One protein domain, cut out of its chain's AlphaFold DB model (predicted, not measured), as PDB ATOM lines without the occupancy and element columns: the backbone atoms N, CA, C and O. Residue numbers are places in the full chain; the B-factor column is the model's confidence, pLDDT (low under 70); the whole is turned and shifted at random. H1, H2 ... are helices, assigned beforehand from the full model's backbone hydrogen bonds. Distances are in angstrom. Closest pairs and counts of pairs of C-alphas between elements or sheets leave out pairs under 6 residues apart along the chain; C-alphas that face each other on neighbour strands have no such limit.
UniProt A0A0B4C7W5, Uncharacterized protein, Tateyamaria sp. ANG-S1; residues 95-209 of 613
ATOM      1  N   ASP A  95      34.333  76.098  11.118       89.69
ATOM      2  CA  ASP A  95      35.725  75.721  10.879       89.69
ATOM      3  C   ASP A  95      36.175  74.630  11.854       89.69
ATOM      4  O   ASP A  95      36.838  73.690  11.437       89.69
ATOM      5  N   ASP A  96      35.776  74.703  13.129       91.56
ATOM      6  CA  ASP A  96      36.079  73.651  14.115       91.56
ATOM      7  C   ASP A  96      35.435  72.322  13.712       91.56
ATOM      8  O   ASP A  96      36.100  71.288  13.705       91.56
ATOM      9  N   ARG A  97      34.161  72.361  13.290       89.00
ATOM     10  CA  ARG A  97      33.472  71.181  12.748       89.00
ATOM     11  C   ARG A  97      34.172  70.648  11.503       89.00
ATOM     12  O   ARG A  97      34.461  69.465  11.450       89.00
ATOM     13  N   ALA A  98      34.517  71.511  10.548       90.88
ATOM     14  CA  ALA A  98      35.193  71.094   9.323       90.88
ATOM     15  C   ALA A  98      36.571  70.460   9.586       90.88
ATOM     16  O   ALA A  98      36.942  69.504   8.903       90.88
ATOM     17  N   ARG A  99      37.329  70.960  10.575       93.38
ATOM     18  CA  ARG A  99      38.600  70.344  10.991       93.38
ATOM     19  C   ARG A  99      38.374  68.963  11.599       93.38
ATOM     20  O   ARG A  99      39.022  68.016  11.161       93.38
ATOM     21  N   ILE A 100      37.419  68.823  12.522       91.94
ATOM     22  CA  ILE A 100      37.045  67.513  13.074       91.94
ATOM     23  C   ILE A 100      36.584  66.558  11.970       91.94
ATOM     24  O   ILE A 100      37.088  65.443  11.893       91.94
ATOM     25  N   ASP A 101      35.686  66.996  11.088       91.50
ATOM     26  CA  ASP A 101      35.157  66.186   9.987       91.50
ATOM     27  C   ASP A 101      36.275  65.721   9.046       91.50
ATOM     28  O   ASP A 101      36.237  64.598   8.543       91.50
ATOM     29  N   THR A 102      37.291  66.563   8.829       94.75
ATOM     30  CA  THR A 102      38.485  66.205   8.050       94.75
ATOM     31  C   THR A 102      39.265  65.092   8.743       94.75
ATOM     32  O   THR A 102      39.498  64.051   8.134       94.75
ATOM     33  N   HIS A 103      39.585  65.250  10.029       94.19
ATOM     34  CA  HIS A 103      40.296  64.216  10.783       94.19
ATOM     35  C   HIS A 103      39.506  62.900  10.871       94.19
ATOM     36  O   HIS A 103      40.077  61.826  10.693       94.19
ATOM     37  N   LEU A 104      38.186  62.966  11.067       92.00
ATOM     38  CA  LEU A 104      37.306  61.796  11.060       92.00
ATOM     39  C   LEU A 104      37.288  61.112   9.690       92.00
ATOM     40  O   LEU A 104      37.347  59.885   9.602       92.00
ATOM     41  N   LYS A 105      37.229  61.884   8.600       94.19
ATOM     42  CA  LYS A 105      37.287  61.349   7.237       94.19
ATOM     43  C   LYS A 105      38.611  60.635   6.971       94.19
ATOM     44  O   LYS A 105      38.585  59.535   6.417       94.19
ATOM     45  N   ASP A 106      39.731  61.224   7.373       94.06
ATOM     46  CA  ASP A 106      41.059  60.640   7.175       94.06
ATOM     47  C   ASP A 106      41.236  59.366   8.019       94.06
ATOM     48  O   ASP A 106      41.698  58.343   7.507       94.06
ATOM     49  N   ALA A 107      40.744  59.365   9.264       93.31
ATOM     50  CA  ALA A 107      40.694  58.174  10.110       93.31
ATOM     51  C   ALA A 107      39.866  57.047   9.470       93.31
ATOM     52  O   ALA A 107      40.355  55.924   9.327       93.31
ATOM     53  N   ARG A 108      38.644  57.338   9.000       92.50
ATOM     54  CA  ARG A 108      37.788  56.351   8.311       92.50
ATOM     55  C   ARG A 108      38.426  55.835   7.019       92.50
ATOM     56  O   ARG A 108      38.286  54.652   6.697       92.50
ATOM     57  N   ALA A 109      39.124  56.692   6.274       95.12
ATOM     58  CA  ALA A 109      39.834  56.296   5.062       95.12
ATOM     59  C   ALA A 109      40.981  55.325   5.380       95.12
ATOM     60  O   ALA A 109      41.068  54.275   4.744       95.12
ATOM     61  N   ALA A 110      41.796  55.619   6.398       95.81
ATOM     62  CA  ALA A 110      42.868  54.732   6.851       95.81
ATOM     63  C   ALA A 110      42.326  53.374   7.336       95.81
ATOM     64  O   ALA A 110      42.826  52.322   6.936       95.81
ATOM     65  N   GLN A 111      41.242  53.380   8.118       95.12
ATOM     66  CA  GLN A 111      40.560  52.162   8.573       95.12
ATOM     67  C   GLN A 111      40.010  51.336   7.400       95.12
ATOM     68  O   GLN A 111      40.202  50.121   7.338       95.12
ATOM     69  N   SER A 112      39.375  51.991   6.424       96.00
ATOM     70  CA  SER A 112      38.837  51.329   5.231       96.00
ATOM     71  C   SER A 112      39.943  50.719   4.372       96.00
ATOM     72  O   SER A 112      39.802  49.590   3.909       96.00
ATOM     73  N   GLN A 113      41.059  51.431   4.188       97.62
ATOM     74  CA  GLN A 113      42.229  50.920   3.472       97.62
ATOM     75  C   GLN A 113      42.827  49.702   4.177       97.62
ATOM     76  O   GLN A 113      43.154  48.722   3.510       97.62
ATOM     77  N   LEU A 114      42.915  49.724   5.511       97.75
ATOM     78  CA  LEU A 114      43.389  48.586   6.297       97.75
ATOM     79  C   LEU A 114      42.495  47.350   6.101       97.75
ATOM     80  O   LEU A 114      43.003  46.263   5.824       97.75
ATOM     81  N   ILE A 115      41.172  47.520   6.183       97.25
ATOM     82  CA  ILE A 115      40.199  46.438   5.964       97.25
ATOM     83  C   ILE A 115      40.294  45.891   4.535       97.25
ATOM     84  O   ILE A 115      40.375  44.678   4.347       97.25
ATOM     85  N   GLN A 116      40.301  46.766   3.528       97.75
ATOM     86  CA  GLN A 116      40.373  46.363   2.121       97.75
ATOM     87  C   GLN A 116      41.681  45.630   1.817       97.75
ATOM     88  O   GLN A 116      41.665  44.578   1.176       97.75
ATOM     89  N   ALA A 117      42.809  46.136   2.322       97.56
ATOM     90  CA  ALA A 117      44.100  45.483   2.178       97.56
ATOM     91  C   ALA A 117      44.076  44.089   2.821       97.56
ATOM     92  O   ALA A 117      44.478  43.121   2.175       97.56
ATOM     93  N   TYR A 118      43.529  43.958   4.036       98.19
ATOM     94  CA  TYR A 118      43.379  42.661   4.697       98.19
ATOM     95  C   TYR A 118      42.548  41.696   3.843       98.19
ATOM     96  O   TYR A 118      42.998  40.589   3.553       98.19
ATOM     97  N   GLN A 119      41.371  42.124   3.384       97.19
ATOM     98  CA  GLN A 119      40.469  41.267   2.610       97.19
ATOM     99  C   GLN A 119      41.040  40.864   1.249       97.19
ATOM    100  O   GLN A 119      40.767  39.761   0.780       97.19
ATOM    101  N   SER A 120      41.852  41.725   0.630       97.06
ATOM    102  CA  SER A 120      42.512  41.422  -0.643       97.06
ATOM    103  C   SER A 120      43.680  40.440  -0.512       97.06
ATOM    104  O   SER A 120      43.965  39.706  -1.455       97.06
ATOM    105  N   MET A 121      44.363  40.426   0.639       96.56
ATOM    106  CA  MET A 121      45.564  39.611   0.850       96.56
ATOM    107  C   MET A 121      45.309  38.315   1.618       96.56
ATOM    108  O   MET A 121      46.070  37.365   1.452       96.56
ATOM    109  N   VAL A 122      44.306  38.297   2.499       95.75
ATOM    110  CA  VAL A 122      44.048  37.183   3.420       95.75
ATOM    111  C   VAL A 122      42.769  36.464   3.015       95.75
ATOM    112  O   VAL A 122      42.831  35.394   2.413       95.75
ATOM    113  N   SER A 123      41.610  37.044   3.322       91.44
ATOM    114  CA  SER A 123      40.311  36.495   2.937       91.44
ATOM    115  C   SER A 123      39.183  37.508   3.159       91.44
ATOM    116  O   SER A 123      39.288  38.369   4.042       91.44
ATOM    117  N   PRO A 124      38.055  37.379   2.435       95.62
ATOM    118  CA  PRO A 124      36.810  38.039   2.813       95.62
ATOM    119  C   PRO A 124      36.416  37.697   4.258       95.62
ATOM    120  O   PRO A 124      36.668  36.586   4.723       95.62
ATOM    121  N   ILE A 125      35.792  38.649   4.956       96.50
ATOM    122  CA  ILE A 125      35.379  38.493   6.360       96.50
ATOM    123  C   ILE A 125      33.881  38.193   6.394       96.50
ATOM    124  O   ILE A 125      33.067  39.038   6.013       96.50
ATOM    125  N   SER A 126      33.506  37.001   6.852       95.94
ATOM    126  CA  SER A 126      32.111  36.577   6.971       95.94
ATOM    127  C   SER A 126      31.485  36.990   8.317       95.94
ATOM    128  O   SER A 126      32.191  37.311   9.279       95.94
ATOM    129  N   PRO A 127      30.146  36.959   8.451       94.12
ATOM    130  CA  PRO A 127      29.487  37.124   9.749       94.12
ATOM    131  C   PRO A 127      29.931  36.095  10.802       94.12
ATOM    132  O   PRO A 127      30.044  36.442  11.975       94.12
ATOM    133  N   ALA A 128      30.226  34.855  10.393       96.12
ATOM    134  CA  ALA A 128      30.697  33.801  11.294       96.12
ATOM    135  C   ALA A 128      32.103  34.094  11.845       96.12
ATOM    136  O   ALA A 128      32.375  33.841  13.022       96.12
ATOM    137  N   ASP A 129      32.968  34.700  11.030       96.25
ATOM    138  CA  ASP A 129      34.305  35.128  11.453       96.25
ATOM    139  C   ASP A 129      34.215  36.217  12.527       96.25
ATOM    140  O   ASP A 129      34.877  36.137  13.562       96.25
ATOM    141  N   LYS A 130      33.322  37.196  12.329       95.06
ATOM    142  CA  LYS A 130      33.058  38.250  13.320       95.06
ATOM    143  C   LYS A 130      32.489  37.687  14.621       95.06
ATOM    144  O   LYS A 130      32.916  38.112  15.688       95.06
ATOM    145  N   GLN A 131      31.590  36.704  14.560       93.56
ATOM    146  CA  GLN A 131      31.071  36.051  15.767       93.56
ATOM    147  C   GLN A 131      32.163  35.272  16.516       93.56
ATOM    148  O   GLN A 131      32.216  35.293  17.748       93.56
ATOM    149  N   THR A 132      33.055  34.608  15.777       95.81
ATOM    150  CA  THR A 132      34.204  33.894  16.350       95.81
ATOM    151  C   THR A 132      35.147  34.865  17.051       95.81
ATOM    152  O   THR A 132      35.528  34.629  18.197       95.81
ATOM    153  N   ALA A 133      35.471  35.983  16.400       96.31
ATOM    154  CA  ALA A 133      36.276  37.042  16.992       96.31
ATOM    155  C   ALA A 133      35.607  37.648  18.229       96.31
ATOM    156  O   ALA A 133      36.249  37.743  19.267       96.31
ATOM    157  N   ALA A 134      34.317  37.986  18.155       92.50
ATOM    158  CA  ALA A 134      33.568  38.522  19.291       92.50
ATOM    159  C   ALA A 134      33.647  37.579  20.500       92.50
ATOM    160  O   ALA A 134      34.014  38.001  21.590       92.50
ATOM    161  N   THR A 135      33.424  36.281  20.282       94.12
ATOM    162  CA  THR A 135      33.513  35.263  21.339       94.12
ATOM    163  C   THR A 135      34.922  35.176  21.928       94.12
ATOM    164  O   THR A 135      35.078  35.157  23.146       94.12
ATOM    165  N   ALA A 136      35.957  35.157  21.082       95.06
ATOM    166  CA  ALA A 136      37.349  35.073  21.524       95.06
ATOM    167  C   ALA A 136      37.813  36.318  22.299       95.06
ATOM    168  O   ALA A 136      38.636  36.206  23.205       95.06
ATOM    169  N   LEU A 137      37.280  37.487  21.947       93.19
ATOM    170  CA  LEU A 137      37.576  38.765  22.590       93.19
ATOM    171  C   LEU A 137      36.661  39.061  23.793       93.19
ATOM    172  O   LEU A 137      36.839  40.083  24.450       93.19
ATOM    173  N   GLY A 138      35.679  38.202  24.091       89.19
ATOM    174  CA  GLY A 138      34.702  38.443  25.158       89.19
ATOM    175  C   GLY A 138      33.738  39.601  24.866       89.19
ATOM    176  O   GLY A 138      33.238  40.238  25.790       89.19
ATOM    177  N   LEU A 139      33.486  39.891  23.589       85.88
ATOM    178  CA  LEU A 139      32.598  40.953  23.121       85.88
ATOM    179  C   LEU A 139      31.230  40.393  22.720       85.88
ATOM    180  O   LEU A 139      31.111  39.271  22.230       85.88
ATOM    181  N   ASN A 140      30.192  41.225  22.835       81.19
ATOM    182  CA  ASN A 140      28.850  40.880  22.348       81.19
ATOM    183  C   ASN A 140      28.788  40.808  20.813       81.19
ATOM    184  O   ASN A 140      28.065  39.988  20.255       81.19
ATOM    185  N   ALA A 141      29.541  41.674  20.135       84.06
ATOM    186  CA  ALA A 141      29.662  41.721  18.684       84.06
ATOM    187  C   ALA A 141      31.027  42.309  18.302       84.06
ATOM    188  O   ALA A 141      31.584  43.118  19.044       84.06
ATOM    189  N   ALA A 142      31.545  41.919  17.137       89.00
ATOM    190  CA  ALA A 142      32.756  42.487  16.555       89.00
ATOM    191  C   ALA A 142      32.429  43.130  15.203       89.00
ATOM    192  O   ALA A 142      31.746  42.532  14.364       89.00
ATOM    193  N   SER A 143      32.933  44.342  14.987       92.19
ATOM    194  CA  SER A 143      32.934  44.987  13.676       92.19
ATOM    195  C   SER A 143      33.977  44.343  12.756       92.19
ATOM    196  O   SER A 143      34.774  43.490  13.159       92.19
ATOM    197  N   THR A 144      33.987  44.757  11.490       94.75
ATOM    198  CA  THR A 144      35.030  44.334  10.549       94.75
ATOM    199  C   THR A 144      36.406  44.846  10.985       94.75
ATOM    200  O   THR A 144      37.382  44.109  10.857       94.75
ATOM    201  N   LEU A 145      36.503  46.064  11.535       95.50
ATOM    202  CA  LEU A 145      37.782  46.586  12.007       95.50
ATOM    203  C   LEU A 145      38.257  45.870  13.273       95.50
ATOM    204  O   LEU A 145      39.421  45.488  13.318       95.50
ATOM    205  N   ILE A 146      37.373  45.613  14.246       95.38
ATOM    206  CA  ILE A 146      37.699  44.831  15.456       95.38
ATOM    207  C   ILE A 146      38.204  43.437  15.066       95.38
ATOM    208  O   ILE A 146      39.179  42.939  15.626       95.38
ATOM    209  N   TYR A 147      37.595  42.804  14.059       97.06
ATOM    210  CA  TYR A 147      38.089  41.527  13.545       97.06
ATOM    211  C   TYR A 147      39.528  41.630  13.006       97.06
ATOM    212  O   TYR A 147      40.357  40.761  13.274       97.06
ATOM    213  N   VAL A 148      39.845  42.678  12.242       97.75
ATOM    214  CA  VAL A 148      41.177  42.847  11.643       97.75
ATOM    215  C   VAL A 148      42.218  43.248  12.690       97.75
ATOM    216  O   VAL A 148      43.285  42.642  12.755       97.75
ATOM    217  N   VAL A 149      41.929  44.261  13.501       97.56
ATOM    218  CA  VAL A 149      42.894  44.867  14.425       97.56
ATOM    219  C   VAL A 149      42.993  44.061  15.713       97.56
ATOM    220  O   VAL A 149      44.067  43.558  16.034       97.56
ATOM    221  N   ASP A 150      41.885  43.881  16.422       96.81
ATOM    222  CA  ASP A 150      41.901  43.334  17.780       96.81
ATOM    223  C   ASP A 150      42.048  41.807  17.754       96.81
ATOM    224  O   ASP A 150      42.828  41.221  18.506       96.81
ATOM    225  N   TYR A 151      41.333  41.140  16.843       97.75
ATOM    226  CA  TYR A 151      41.396  39.685  16.727       97.75
ATOM    227  C   TYR A 151      42.599  39.232  15.892       97.75
ATOM    228  O   TYR A 151      43.490  38.562  16.409       97.75
ATOM    229  N   GLN A 152      42.674  39.590  14.608       97.81
ATOM    230  CA  GLN A 152      43.713  39.041  13.732       97.81
ATOM    231  C   GLN A 152      45.108  39.581  14.043       97.81
ATOM    232  O   GLN A 152      46.023  38.794  14.279       97.81
ATOM    233  N   ILE A 153      45.285  40.900  14.082       97.62
ATOM    234  CA  ILE A 153      46.600  41.494  14.341       97.62
ATOM    235  C   ILE A 153      46.989  41.299  15.814       97.62
ATOM    236  O   ILE A 153      48.005  40.677  16.119       97.62
ATOM    237  N   ALA A 154      46.166  41.769  16.747       97.50
ATOM    238  CA  ALA A 154      46.556  41.860  18.149       97.50
ATOM    239  C   ALA A 154      46.412  40.569  18.966       97.50
ATOM    240  O   ALA A 154      47.071  40.453  20.003       97.50
ATOM    241  N   TYR A 155      45.614  39.587  18.532       98.06
ATOM    242  CA  TYR A 155      45.449  38.323  19.258       98.06
ATOM    243  C   TYR A 155      46.055  37.112  18.535       98.06
ATOM    244  O   TYR A 155      46.779  36.334  19.163       98.06
ATOM    245  N   ILE A 156      45.807  36.961  17.229       97.62
ATOM    246  CA  ILE A 156      46.366  35.857  16.434       97.62
ATOM    247  C   ILE A 156      47.835  36.128  16.083       97.62
ATOM    248  O   ILE A 156      48.719  35.401  16.531       97.62
ATOM    249  N   TRP A 157      48.126  37.178  15.311       97.88
ATOM    250  CA  TRP A 157      49.473  37.435  14.784       97.88
ATOM    251  C   TRP A 157      50.459  37.980  15.812       97.88
ATOM    252  O   TRP A 157      51.664  37.846  15.622       97.88
ATOM    253  N   SER A 158      49.993  38.516  16.933       97.38
ATOM    254  CA  SER A 158      50.870  38.802  18.071       97.38
ATOM    255  C   SER A 158      51.405  37.528  18.749       97.38
ATOM    256  O   SER A 158      52.311  37.613  19.575       97.38
ATOM    257  N   GLY A 159      50.857  36.348  18.424       96.25
ATOM    258  CA  GLY A 159      51.226  35.058  19.016       96.25
ATOM    259  C   GLY A 159      50.581  34.792  20.380       96.25
ATOM    260  O   GLY A 159      50.891  33.790  21.028       96.25
ATOM    261  N   ARG A 160      49.677  35.665  20.843       97.06
ATOM    262  CA  ARG A 160      49.040  35.523  22.161       97.06
ATOM    263  C   ARG A 160      48.118  34.323  22.241       97.06
ATOM    264  O   ARG A 160      48.187  33.599  23.231       97.06
ATOM    265  N   LYS A 161      47.315  34.075  21.201       96.69
ATOM    266  CA  LYS A 161      46.463  32.881  21.137       96.69
ATOM    267  C   LYS A 161      47.282  31.596  21.252       96.69
ATOM    268  O   LYS A 161      46.955  30.747  22.075       96.69
ATOM    269  N   ASP A 162      48.360  31.488  20.481       95.50
ATOM    270  CA  ASP A 162      49.233  30.305  20.475       95.50
ATOM    271  C   ASP A 162      49.969  30.130  21.810       95.50
ATOM    272  O   ASP A 162      50.229  29.013  22.247       95.50
ATOM    273  N   SER A 163      50.237  31.241  22.497       96.06
ATOM    274  CA  SER A 163      50.829  31.260  23.837       96.06
ATOM    275  C   SER A 163      49.809  31.047  24.966       96.06
ATOM    276  O   SER A 163      50.179  31.116  26.136       96.06
ATOM    277  N   GLY A 164      48.524  30.835  24.656       95.88
ATOM    278  CA  GLY A 164      47.459  30.689  25.655       95.88
ATOM    279  C   GLY A 164      47.215  31.941  26.508       95.88
ATOM    280  O   GLY A 164      46.675  31.841  27.607       95.88
ATOM    281  N   LEU A 165      47.628  33.118  26.031       96.00
ATOM    282  CA  LEU A 165      47.451  34.392  26.725       96.00
ATOM    283  C   LEU A 165      46.101  35.019  26.370       96.00
ATOM    284  O   LEU A 165      45.602  34.855  25.257       96.00
ATOM    285  N   ALA A 166      45.528  35.792  27.296       94.50
ATOM    286  CA  ALA A 166      44.334  36.595  27.020       94.50
ATOM    287  C   ALA A 166      44.596  37.597  25.877       94.50
ATOM    288  O   ALA A 166      45.741  38.037  25.751       94.50
ATOM    289  N   PRO A 167      43.597  37.983  25.063       95.69
ATOM    290  CA  PRO A 167      43.751  39.039  24.058       95.69
ATOM    291  C   PRO A 167      44.325  40.336  24.642       95.69
ATOM    292  O   PRO A 167      44.119  40.620  25.821       95.69
ATOM    293  N   LEU A 168      45.054  41.109  23.825       95.44
ATOM    294  CA  LEU A 168      45.448  42.463  24.224       95.44
ATOM    295  C   LEU A 168      44.199  43.338  24.330       95.44
ATOM    296  O   LEU A 168      43.331  43.304  23.458       95.44
ATOM    297  N   THR A 169      44.151  44.146  25.377       94.00
ATOM    298  CA  THR A 169      43.224  45.270  25.508       94.00
ATOM    299  C   THR A 169      43.572  46.368  24.499       94.00
ATOM    300  O   THR A 169      44.694  46.422  23.989       94.00
ATOM    301  N   VAL A 170      42.644  47.276  24.190       93.94
ATOM    302  CA  VAL A 170      42.887  48.295  23.154       93.94
ATOM    303  C   VAL A 170      43.990  49.263  23.590       93.94
ATOM    304  O   VAL A 170      44.761  49.753  22.762       93.94
ATOM    305  N   SER A 171      44.112  49.528  24.892       93.94
ATOM    306  CA  SER A 171      45.225  50.315  25.426       93.94
ATOM    307  C   SER A 171      46.569  49.597  25.277       93.94
ATOM    308  O   SER A 171      47.548  50.214  24.849       93.94
ATOM    309  N   GLU A 172      46.622  48.287  25.530       95.69
ATOM    310  CA  GLU A 172      47.829  47.485  25.320       95.69
ATOM    311  C   GLU A 172      48.208  47.389  23.840       95.69
ATOM    312  O   GLU A 172      49.396  47.437  23.527       95.69
ATOM    313  N   ILE A 173      47.237  47.307  22.922       96.56
ATOM    314  CA  ILE A 173      47.499  47.327  21.473       96.56
ATOM    315  C   ILE A 173      48.262  48.599  21.092       96.56
ATOM    316  O   ILE A 173      49.294  48.513  20.432       96.56
ATOM    317  N   ARG A 174      47.793  49.767  21.550       94.56
ATOM    318  CA  ARG A 174      48.437  51.063  21.270       94.56
ATOM    319  C   ARG A 174      49.822  51.191  21.905       94.56
ATOM    320  O   ARG A 174      50.692  51.844  21.343       94.56
ATOM    321  N   ALA A 175      50.027  50.579  23.070       95.12
ATOM    322  CA  ALA A 175      51.306  50.606  23.779       95.12
ATOM    323  C   ALA A 175      52.321  49.570  23.259       95.12
ATOM    324  O   ALA A 175      53.516  49.674  23.543       95.12
ATOM    325  N   THR A 176      51.864  48.553  22.525       96.62
ATOM    326  CA  THR A 176      52.717  47.471  22.026       96.62
ATOM    327  C   THR A 176      53.554  47.957  20.840       96.62
ATOM    328  O   THR A 176      53.001  48.536  19.903       96.62
ATOM    329  N   PRO A 177      54.877  47.692  20.807       96.62
ATOM    330  CA  PRO A 177      55.692  47.987  19.635       96.62
ATOM    331  C   PRO A 177      55.087  47.368  18.375       96.62
ATOM    332  O   PRO A 177      54.822  46.166  18.335       96.62
ATOM    333  N   MET A 178      54.905  48.177  17.330       95.38
ATOM    334  CA  MET A 178      54.155  47.781  16.133       95.38
ATOM    335  C   MET A 178      54.651  46.463  15.519       95.38
ATOM    336  O   MET A 178      53.859  45.635  15.087       95.38
ATOM    337  N   ASP A 179      55.963  46.222  15.511       95.88
ATOM    338  CA  ASP A 179      56.529  44.982  14.972       95.88
ATOM    339  C   ASP A 179      56.114  43.723  15.742       95.88
ATOM    340  O   ASP A 179      55.959  42.665  15.131       95.88
ATOM    341  N   SER A 180      55.884  43.835  17.051       96.88
ATOM    342  CA  SER A 180      55.463  42.718  17.898       96.88
ATOM    343  C   SER A 180      54.036  42.258  17.589       96.88
ATOM    344  O   SER A 180      53.738  41.074  17.746       96.88
ATOM    345  N   LEU A 181      53.179  43.148  17.078       97.44
ATOM    346  CA  LEU A 181      51.811  42.817  16.661       97.44
ATOM    347  C   LEU A 181      51.763  41.930  15.403       97.44
ATOM    348  O   LEU A 181      50.746  41.305  15.125       97.44
ATOM    349  N   PHE A 182      52.857  41.845  14.641       97.75
ATOM    350  CA  PHE A 182      52.920  41.100  13.378       97.75
ATOM    351  C   PHE A 182      53.891  39.909  13.424       97.75
ATOM    352  O   PHE A 182      54.363  39.461  12.378       97.75
ATOM    353  N   THR A 183      54.210  39.390  14.613       95.50
ATOM    354  CA  THR A 183      55.207  38.316  14.796       95.50
ATOM    355  C   THR A 183      54.840  37.031  14.040       95.50
ATOM    356  O   THR A 183      55.693  36.425  13.397       95.50
ATOM    357  N   GLY A 184      53.565  36.645  14.070       94.62
ATOM    358  CA  GLY A 184      52.988  35.493  13.374       94.62
ATOM    359  C   GLY A 184      52.320  35.827  12.037       94.62
ATOM    360  O   GLY A 184      51.692  34.957  11.436       94.62
ATOM    361  N   ALA A 185      52.416  37.072  11.557       96.31
ATOM    362  CA  ALA A 185      51.825  37.464  10.279       96.31
ATOM    363  C   ALA A 185      52.713  37.031   9.094       96.31
ATOM    364  O   ALA A 185      53.940  37.155   9.168       96.31
ATOM    365  N   PRO A 186      52.138  36.615   7.947       96.88
ATOM    366  CA  PRO A 186      52.913  36.393   6.729       96.88
ATOM    367  C   PRO A 186      53.695  37.650   6.319       96.88
ATOM    368  O   PRO A 186      53.163  38.760   6.355       96.88
ATOM    369  N   ALA A 187      54.940  37.489   5.858       95.69
ATOM    370  CA  ALA A 187      55.830  38.620   5.565       95.69
ATOM    371  C   ALA A 187      55.238  39.627   4.556       95.69
ATOM    372  O   ALA A 187      55.370  40.839   4.739       95.69
ATOM    373  N   ALA A 188      54.549  39.137   3.517       95.50
ATOM    374  CA  ALA A 188      53.872  39.983   2.532       95.50
ATOM    375  C   ALA A 188      52.717  40.792   3.150       95.50
ATOM    376  O   ALA A 188      52.586  41.981   2.870       95.50
ATOM    377  N   VAL A 189      51.941  40.170   4.044       96.62
ATOM    378  CA  VAL A 189      50.831  40.811   4.763       96.62
ATOM    379  C   VAL A 189      51.365  41.877   5.716       96.62
ATOM    380  O   VAL A 189      50.898  43.012   5.680       96.62
ATOM    381  N   ARG A 190      52.401  41.560   6.506       96.88
ATOM    382  CA  ARG A 190      53.065  42.521   7.403       96.88
ATOM    383  C   ARG A 190      53.572  43.746   6.644       96.88
ATOM    384  O   ARG A 190      53.357  44.863   7.099       96.88
ATOM    385  N   LYS A 191      54.214  43.553   5.484       97.06
ATOM    386  CA  LYS A 191      54.758  44.651   4.663       97.06
ATOM    387  C   LYS A 191      53.686  45.662   4.234       97.06
ATOM    388  O   LYS A 191      54.013  46.831   4.057       97.06
ATOM    389  N   VAL A 192      52.439  45.221   4.066       97.75
ATOM    390  CA  VAL A 192      51.328  46.063   3.602       97.75
ATOM    391  C   VAL A 192      50.467  46.572   4.761       97.75
ATOM    392  O   VAL A 192      50.171  47.759   4.807       97.75
ATOM    393  N   LEU A 193      50.076  45.718   5.713       97.88
ATOM    394  CA  LEU A 193      49.152  46.110   6.788       97.88
ATOM    395  C   LEU A 193      49.815  46.925   7.895       97.88
ATOM    396  O   LEU A 193      49.151  47.786   8.463       97.88
ATOM    397  N   LYS A 194      51.102  46.698   8.192       97.56
ATOM    398  CA  LYS A 194      51.817  47.460   9.225       97.56
ATOM    399  C   LYS A 194      51.731  48.981   8.996       97.56
ATOM    400  O   LYS A 194      51.224  49.657   9.887       97.56
ATOM    401  N   PRO A 195      52.150  49.532   7.837       97.81
ATOM    402  CA  PRO A 195      52.073  50.976   7.613       97.81
ATOM    403  C   PRO A 195      50.630  51.507   7.582       97.81
ATOM    404  O   PRO A 195      50.396  52.654   7.948       97.81
ATOM    405  N   LEU A 196      49.647  50.690   7.184       98.00
ATOM    406  CA  LEU A 196      48.232  51.083   7.214       98.00
ATOM    407  C   LEU A 196      47.684  51.159   8.644       98.00
ATOM    408  O   LEU A 196      46.917  52.068   8.954       98.00
ATOM    409  N   LEU A 197      48.092  50.241   9.525       97.69
ATOM    410  CA  LEU A 197      47.743  50.295  10.943       97.69
ATOM    411  C   LEU A 197      48.435  51.475  11.642       97.69
ATOM    412  O   LEU A 197      47.793  52.182  12.413       97.69
ATOM    413  N   GLU A 198      49.707  51.740  11.324       96.19
ATOM    414  CA  GLU A 198      50.415  52.945  11.782       96.19
ATOM    415  C   GLU A 198      49.671  54.221  11.365       96.19
ATOM    416  O   GLU A 198      49.425  55.089  12.202       96.19
ATOM    417  N   ALA A 199      49.240  54.311  10.103       96.44
ATOM    418  CA  ALA A 199      48.442  55.434   9.623       96.44
ATOM    419  C   ALA A 199      47.091  55.542  10.352       96.44
ATOM    420  O   ALA A 199      46.654  56.650  10.662       96.44
ATOM    421  N   ALA A 200      46.426  54.425  10.662       95.62
ATOM    422  CA  ALA A 200      45.175  54.441  11.418       95.62
ATOM    423  C   ALA A 200      45.365  55.013  12.835       95.62
ATOM    424  O   ALA A 200      44.566  55.852  13.252       95.62
ATOM    425  N   PHE A 201      46.440  54.639  13.542       95.62
ATOM    426  CA  PHE A 201      46.751  55.212  14.858       95.62
ATOM    427  C   PHE A 201      47.124  56.693  14.784       95.62
ATOM    428  O   PHE A 201      46.620  57.482  15.575       95.62
ATOM    429  N   GLN A 202      47.924  57.104  13.796       95.56
ATOM    430  CA  GLN A 202      48.277  58.518  13.613       95.56
ATOM    431  C   GLN A 202      47.045  59.400  13.359       95.56
ATOM    432  O   GLN A 202      46.949  60.505  13.896       95.56
ATOM    433  N   ASN A 203      46.082  58.919  12.569       95.06
ATOM    434  CA  ASN A 203      44.836  59.648  12.333       95.06
ATOM    435  C   ASN A 203      43.935  59.686  13.579       95.06
ATOM    436  O   ASN A 203      43.301  60.711  13.831       95.06
ATOM    437  N   GLU A 204      43.904  58.612  14.379       92.50
ATOM    438  CA  GLU A 204      43.223  58.618  15.681       92.50
ATOM    439  C   GLU A 204      43.826  59.685  16.608       92.50
ATOM    440  O   GLU A 204      43.085  60.479  17.184       92.50
ATOM    441  N   GLU A 205      45.156  59.735  16.728       92.56
ATOM    442  CA  GLU A 205      45.860  60.714  17.565       92.56
ATOM    443  C   GLU A 205      45.600  62.157  17.115       92.56
ATOM    444  O   GLU A 205      45.340  63.025  17.951       92.56
ATOM    445  N   ALA A 206      45.617  62.418  15.804       93.94
ATOM    446  CA  ALA A 206      45.341  63.743  15.252       93.94
ATOM    447  C   ALA A 206      43.908  64.209  15.559       93.94
ATOM    448  O   ALA A 206      43.706  65.324  16.042       93.94
ATOM    449  N   TRP A 207      42.918  63.340  15.337       93.56
ATOM    450  CA  TRP A 207      41.527  63.622  15.692       93.56
ATOM    451  C   TRP A 207      41.359  63.827  17.212       93.56
ATOM    452  O   TRP A 207      40.706  64.781  17.643       93.56
ATOM    453  N   ALA A 208      41.981  62.969  18.029       91.69
ATOM    454  CA  ALA A 208      41.923  63.039  19.487       91.69
ATOM    455  C   ALA A 208      42.512  64.352  20.033       91.69
ATOM    456  O   ALA A 208      41.954  64.960  20.947       91.69
ATOM    457  N   ALA A 209      43.618  64.822  19.454       92.62
ATOM    458  CA  ALA A 209      44.225  66.092  19.829       92.62
ATOM    459  C   ALA A 209      43.298  67.284  19.529       92.62
ATOM    460  O   ALA A 209      43.183  68.193  20.355       92.62
TER     461      ALA A 209
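AT A GLANCE: This is residues 95 to 209 of the 613 residues of an uncharacterized protein of Tateyamaria sp. ANG-S1 (UniProt A0A0B4C7W5). What does the model look like? Two long helices, H1 and H6, run side by side in opposite ways, and the shorter H2, H3, H4 and H5 gather as a head where H1 ends and H6 begins. In that head H2 and H5 pack on H3. How is it made up? The printed part has 115 residues with six named helices, in order H1 to H6, and no named strand: all helix. It is compact, with a radius of gyration of the C-alphas of 14.4 A, and its spans are 48 by 29 by 27 A.

IN THESE COORDINATES: Where does the first helix begin? H1, residues 95 to 121, is 38.7 A long and begins at C-alpha 95, (35.725, 75.721, 10.879). What follows? H2 is residues 127 to 137, H3 144 to 157, H4 170 to 175 and H5 178 to 182. H6, residues 187 to 209, is 33.1 A long, has a kink of 25 degrees near residue 194 and ends at C-alpha 209, (44.225, 66.092, 19.829).

HOW THE PARTS SIT: What does the hub touch? H3 touches H2 at a steep tilt of 53 degrees, closest C-alphas Ala 133 and Tyr 151, 5.8 A, and H5 at Trp 157 and Phe 182, 5.2 A. With residues 144 to 148 alone it touches H1, at Leu 145 and Ile 115, 6.5 A; it only just touches H4, with 3 pairs of C-alphas within 8 A, closest Ala 154 and Ile 173, 6.5 A. How does H6 stand? It touches H1 at a shallow tilt of 15 degrees, opposite ways, closest C-alphas Ala 107 and Asn 203, 4.9 A. Are the helix backbones complete? Every O i to N i+4 pair is within hydrogen-bond range in H1, H2 and H4, against 5 of 10 in H3, 17 of 19 in H6 and 0 of 1 in H5, where 2 of 2 O i to N i+3 pairs are.

THE WHOLE: How large is it? The farthest C-alphas, Asp 95 and Gly 164, are 48.8 A apart. Are there cuts, long links or weak places? The printed part has no cut, the link H3 to H4 is long, and no printed residue is under 70 in pLDDT.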